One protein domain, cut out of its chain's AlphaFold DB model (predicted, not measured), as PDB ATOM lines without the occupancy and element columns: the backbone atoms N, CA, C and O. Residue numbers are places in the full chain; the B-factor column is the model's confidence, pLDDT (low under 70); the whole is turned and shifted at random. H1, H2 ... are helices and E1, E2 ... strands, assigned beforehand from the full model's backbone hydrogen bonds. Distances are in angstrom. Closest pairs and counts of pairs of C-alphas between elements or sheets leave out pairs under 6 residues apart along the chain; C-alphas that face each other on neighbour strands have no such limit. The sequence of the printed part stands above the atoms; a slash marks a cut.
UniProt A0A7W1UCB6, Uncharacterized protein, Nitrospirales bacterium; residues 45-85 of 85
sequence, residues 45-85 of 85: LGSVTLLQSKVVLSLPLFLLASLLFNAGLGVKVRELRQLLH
ATOM      1  N   LEU A  45      27.847   7.031 -15.106       87.12
ATOM      2  CA  LEU A  45      27.876   7.724 -13.814       87.12
ATOM      3  C   LEU A  45      27.913   6.739 -12.635       87.12
ATOM      4  O   LEU A  45      28.171   7.130 -11.500       87.12
ATOM      5  N   GLY A  46      27.635   5.461 -12.896       86.44
ATOM      6  CA  GLY A  46      27.643   4.388 -11.911       86.44
ATOM      7  C   GLY A  46      26.687   3.266 -12.296       86.44
ATOM      8  O   GLY A  46      26.108   3.255 -13.380       86.44
ATOM      9  N   SER A  47      26.485   2.313 -11.394       86.31
ATOM     10  CA  SER A  47      25.508   1.242 -11.587       86.31
ATOM     11  C   SER A  47      24.794   0.926 -10.286       86.31
ATOM     12  O   SER A  47      25.435   0.893  -9.237       86.31
ATOM     13  N   VAL A  48      23.497   0.649 -10.366       87.38
ATOM     14  CA  VAL A  48      22.657   0.285  -9.223       87.38
ATOM     15  C   VAL A  48      22.028  -1.073  -9.490       87.38
ATOM     16  O   VAL A  48      21.539  -1.339 -10.586       87.38
ATOM     17  N   THR A  49      22.033  -1.947  -8.491       84.94
ATOM     18  CA  THR A  49      21.371  -3.249  -8.572       84.94
ATOM     19  C   THR A  49      19.928  -3.098  -8.091       84.94
ATOM     20  O   THR A  49      19.693  -2.855  -6.910       84.94
ATOM     21  N   LEU A  50      18.957  -3.224  -8.996       85.94
ATOM     22  CA  LEU A  50      17.526  -3.183  -8.687       85.94
ATOM     23  C   LEU A  50      16.916  -4.555  -8.946       85.94
ATOM     24  O   LEU A  50      17.055  -5.061 -10.052       85.94
ATOM     25  N   LEU A  51      16.212  -5.130  -7.960       78.06
ATOM     26  CA  LEU A  51      15.372  -6.330  -8.143       78.06
ATOM     27  C   LEU A  51      16.060  -7.422  -8.994       78.06
ATOM     28  O   LEU A  51      15.462  -7.956  -9.920       78.06
ATOM     29  N   GLN A  52      17.335  -7.718  -8.697       80.19
ATOM     30  CA  GLN A  52      18.193  -8.713  -9.377       80.19
ATOM     31  C   GLN A  52      18.834  -8.290 -10.719       80.19
ATOM     32  O   GLN A  52      19.634  -9.046 -11.262       80.19
ATOM     33  N   SER A  53      18.578  -7.081 -11.230       77.56
ATOM     34  CA  SER A  53      19.193  -6.544 -12.457       77.56
ATOM     35  C   SER A  53      20.141  -5.377 -12.176       77.56
ATOM     36  O   SER A  53      19.824  -4.458 -11.422       77.56
ATOM     37  N   LYS A  54      21.322  -5.389 -12.807       83.25
ATOM     38  CA  LYS A  54      22.275  -4.272 -12.753       83.25
ATOM     39  C   LYS A  54      21.858  -3.208 -13.769       83.25
ATOM     40  O   LYS A  54      21.990  -3.413 -14.972       83.25
ATOM     41  N   VAL A  55      21.377  -2.070 -13.285       85.81
ATOM     42  CA  VAL A  55      21.052  -0.901 -14.107       85.81
ATOM     43  C   VAL A  55      22.270   0.013 -14.147       85.81
ATOM     44  O   VAL A  55      22.724   0.501 -13.112       85.81
ATOM     45  N   VAL A  56      22.813   0.245 -15.340       86.94
ATOM     46  CA  VAL A  56      23.890   1.219 -15.546       86.94
ATOM     47  C   VAL A  56      23.275   2.614 -15.624       86.94
ATOM     48  O   VAL A  56      22.438   2.893 -16.483       86.94
ATOM     49  N   LEU A  57      23.687   3.493 -14.716       89.31
ATOM     50  CA  LEU A  57      23.326   4.904 -14.717       89.31
ATOM     51  C   LEU A  57      24.184   5.625 -15.753       89.31
ATOM     52  O   LEU A  57      25.227   6.187 -15.434       89.31
ATOM     53  N   SER A  58      23.769   5.578 -17.014       92.00
ATOM     54  CA  SER A  58      24.428   6.326 -18.083       92.00
ATOM     55  C   SER A  58      23.980   7.791 -18.095       92.00
ATOM     56  O   SER A  58      22.888   8.133 -17.630       92.00
ATOM     57  N   LEU A  59      24.806   8.674 -18.661       92.00
ATOM     58  CA  LEU A  59      24.464  10.087 -18.829       92.00
ATOM     59  C   LEU A  59      23.119  10.292 -19.568       92.00
ATOM     60  O   LEU A  59      22.308  11.085 -19.084       92.00
ATOM     61  N   PRO A  60      22.799   9.564 -20.663       92.19
ATOM     62  CA  PRO A  60      21.482   9.657 -21.293       92.19
ATOM     63  C   PRO A  60      20.327   9.276 -20.364       92.19
ATOM     64  O   PRO A  60      19.296   9.946 -20.377       92.19
ATOM     65  N   LEU A  61      20.489   8.233 -19.537       91.56
ATOM     66  CA  LEU A  61      19.459   7.824 -18.579       91.56
ATOM     67  C   LEU A  61      19.211   8.920 -17.537       91.56
ATOM     68  O   LEU A  61      18.064   9.202 -17.205       91.56
ATOM     69  N   PHE A  62      20.272   9.571 -17.059       91.94
ATOM     70  CA  PHE A  62      20.164  10.677 -16.110       91.94
ATOM     71  C   PHE A  62      19.446  11.900 -16.704       91.94
ATOM     72  O   PHE A  62      18.560  12.476 -16.065       91.94
ATOM     73  N   LEU A  63      19.784  12.277 -17.943       92.56
ATOM     74  CA  LEU A  63      19.107  13.360 -18.662       92.56
ATOM     75  C   LEU A  63      17.623  13.040 -18.875       92.56
ATOM     76  O   LEU A  63      16.766  13.883 -18.610       92.56
ATOM     77  N   LEU A  64      17.313  11.807 -19.286       93.62
ATOM     78  CA  LEU A  64      15.940  11.338 -19.455       93.62
ATOM     79  C   LEU A  64      15.165  11.379 -18.132       93.62
ATOM     80  O   LEU A  64      14.068  11.930 -18.089       93.62
ATOM     81  N   ALA A  65      15.735  10.842 -17.052       92.81
ATOM     82  CA  ALA A  65      15.121  10.870 -15.728       92.81
ATOM     83  C   ALA A  65      14.844  12.309 -15.269       92.81
ATOM     84  O   ALA A  65      13.758  12.590 -14.769       92.81
ATOM     85  N   SER A  66      15.777  13.234 -15.510       93.69
ATOM     86  CA  SER A  66      15.605  14.657 -15.193       93.69
ATOM     87  C   SER A  66      14.455  15.289 -15.983       93.69
ATOM     88  O   SER A  66      13.649  16.021 -15.411       93.69
ATOM     89  N   LEU A  67      14.339  14.982 -17.281       93.25
ATOM     90  CA  LEU A  67      13.238  15.465 -18.119       93.25
ATOM     91  C   LEU A  67      11.887  14.911 -17.658       93.25
ATOM     92  O   LEU A  67      10.938  15.679 -17.520       93.25
ATOM     93  N   LEU A  68      11.806  13.606 -17.388       94.00
ATOM     94  CA  LEU A  68      10.585  12.958 -16.906       94.00
ATOM     95  C   LEU A  68      10.182  13.465 -15.521       94.00
ATOM     96  O   LEU A  68       9.004  13.705 -15.278       94.00
ATOM     97  N   PHE A  69      11.148  13.678 -14.631       92.81
ATOM     98  CA  PHE A  69      10.906  14.257 -13.315       92.81
ATOM     99  C   PHE A  69      10.385  15.696 -13.423       92.81
ATOM    100  O   PHE A  69       9.357  16.022 -12.834       92.81
ATOM    101  N   ASN A  70      11.034  16.537 -14.236       90.31
ATOM    102  CA  ASN A  70      10.589  17.908 -14.491       90.31
ATOM    103  C   ASN A  70       9.184  17.951 -15.122       90.31
ATOM    104  O   ASN A  70       8.346  18.752 -14.716       90.31
ATOM    105  N   ALA A  71       8.902  17.058 -16.073       88.25
ATOM    106  CA  ALA A  71       7.582  16.925 -16.678       88.25
ATOM    107  C   ALA A  71       6.533  16.462 -15.656       88.25
ATOM    108  O   ALA A  71       5.448  17.032 -15.601       88.25
ATOM    109  N   GLY A  72       6.873  15.482 -14.813       86.94
ATOM    110  CA  GLY A  72       6.004  14.946 -13.768       86.94
ATOM    111  C   GLY A  72       5.629  15.978 -12.703       86.94
ATOM    112  O   GLY A  72       4.469  16.042 -12.306       86.94
ATOM    113  N   LEU A  73       6.568  16.835 -12.287       86.69
ATOM    114  CA  LEU A  73       6.290  17.941 -11.360       86.69
ATOM    115  C   LEU A  73       5.385  19.023 -11.967       86.69
ATOM    116  O   LEU A  73       4.641  19.680 -11.241       86.69
ATOM    117  N   GLY A  74       5.441  19.215 -13.287       81.62
ATOM    118  CA  GLY A  74       4.586  20.158 -14.010       81.62
ATOM    119  C   GLY A  74       3.135  19.693 -14.172       81.62
ATOM    120  O   GLY A  74       2.278  20.497 -14.545       81.62
ATOM    121  N   VAL A  75       2.835  18.420 -13.886       81.75
ATOM    122  CA  VAL A  75       1.478  17.879 -13.993       81.75
ATOM    123  C   VAL A  75       0.615  18.420 -12.859       81.75
ATOM    124  O   VAL A  75       0.893  18.223 -11.674       81.75
ATOM    125  N   LYS A  76      -0.496  19.074 -13.206       79.44
ATOM    126  CA  LYS A  76      -1.458  19.514 -12.197       79.44
ATOM    127  C   LYS A  76      -2.155  18.288 -11.622       79.44
ATOM    128  O   LYS A  76      -2.955  17.646 -12.292       79.44
ATOM    129  N   VAL A  77      -1.942  18.019 -10.335       79.38
ATOM    130  CA  VAL A  77      -2.602  16.918  -9.600       79.38
ATOM    131  C   VAL A  77      -4.135  16.953  -9.754       79.38
ATOM    132  O   VAL A  77      -4.795  15.916  -9.737       79.38
ATOM    133  N   ARG A  78      -4.716  18.144  -9.960       77.69
ATOM    134  CA  ARG A  78      -6.143  18.333 -10.255       77.69
ATOM    135  C   ARG A  78      -6.575  17.734 -11.602       77.69
ATOM    136  O   ARG A  78      -7.653  17.157 -11.653       77.69
ATOM    137  N   GLU A  79      -5.754  17.851 -12.645       79.25
ATOM    138  CA  GLU A  79      -5.996  17.225 -13.957       79.25
ATOM    139  C   GLU A  79      -5.880  15.695 -13.835       79.25
ATOM    140  O   GLU A  79      -6.705  14.965 -14.373       79.25
ATOM    141  N   LEU A  80      -4.953  15.200 -13.004       80.81
ATOM    142  CA  LEU A  80      -4.834  13.768 -12.705       80.81
ATOM    143  C   LEU A  80      -6.072  13.204 -11.979       80.81
ATOM    144  O   LEU A  80      -6.521  12.102 -12.281       80.81
ATOM    145  N   ARG A  81      -6.670  13.971 -11.054       83.31
ATOM    146  CA  ARG A  81      -7.919  13.591 -10.361       83.31
ATOM    147  C   ARG A  81      -9.150  13.561 -11.272       83.31
ATOM    148  O   ARG A  81     -10.124  12.905 -10.915       83.31
ATOM    149  N   GLN A  82      -9.137  14.258 -12.409       83.00
ATOM    150  CA  GLN A  82     -10.227  14.176 -13.390       83.00
ATOM    151  C   GLN A  82     -10.204  12.861 -14.176       83.00
ATOM    152  O   GLN A  82     -11.244  12.464 -14.675       83.00
ATOM    153  N   LEU A  83      -9.060  12.174 -14.248       83.25
ATOM    154  CA  LEU A  83      -8.933  10.868 -14.906       83.25
ATOM    155  C   LEU A  83      -9.388   9.692 -14.023       83.25
ATOM    156  O   LEU A  83      -9.511   8.576 -14.513       83.25
ATOM    157  N   LEU A  84      -9.581   9.929 -12.721       85.12
ATOM    158  CA  LEU A  84     -10.032   8.927 -11.746       85.12
ATOM    159  C   LEU A  84     -11.548   8.982 -11.475       85.12
ATOM    160  O   LEU A  84     -12.017   8.250 -10.606       85.12
ATOM    161  N   HIS A  85     -12.284   9.853 -12.176       53.59
ATOM    162  CA  HIS A  85     -13.747   9.939 -12.134       53.59
ATOM    163  C   HIS A  85     -14.351   9.442 -13.445       53.59
ATOM    164  O   HIS A  85     -13.808   9.813 -14.509       53.59
TER     165      HIS A  85
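Overview. This is residues 45 to 85 of the 85 residues of an uncharacterized protein of Nitrospirales bacterium (UniProt A0A7W1UCB6). A two-stranded hairpin, E1 and E2, makes one end of an open, L-like shape; at its open end the chain turns a corner into the long helix H1, which runs away from it, and the short helix H2 lies beyond H1 at the far end. No core gathers these parts: residues 63 to 85 stand free, and so does the hairpin's tip, residues 49 to 54. The printed part has 41 residues, with two named strands and then two named helices in the order E1, E2, H1, H2; the sheet, E1 - E2, is antiparallel and the class is mixed, helices and strands. The whole is extended and flat, with a radius of gyration of the C-alphas of 15.0 A and spans of 40 by 22 by 9 A.

Arrangement. Look first at E1, residues 45 to 50, and E2, residues 53 to 58, an antiparallel hairpin whose directions stand at 158 degrees. Their C-alphas 47 and 56 face each other at 4.3 A. Across the pair, N 48 and O 55 are 2.9 A apart and N 57 and O 46 2.8 A, both within hydrogen-bond range. Next comes H1, residues 59 to 73; its closest C-alphas to E1 are those of Leu 59 and Leu 45, 6.5 A apart, the one pair within 8 A. H2, residues 77 to 82, is apart from E1, E2 and H1. In H1 and H2 every O i to N i+4 pair is within hydrogen-bond range.

Along the chain. Find C-alpha 45 at (27.876, 7.724, -13.814), where E1 begins its 15.9 A; E2 covers 15.0 A. From C-alpha 59 at (24.464, 10.087, -18.829), H1 runs 21.2 A. H2 covers 8.9 A and ends at C-alpha 82, (-10.227, 14.176, -13.390).

Size, cuts and confidence. The two C-alphas farthest apart are those of Gly 46 and His 85, at 41.8 A. The printed part has no cut, and its three links are tight. Mean pLDDT of the printed part is 85.7; residue 85, the chain's last, is the one under 70.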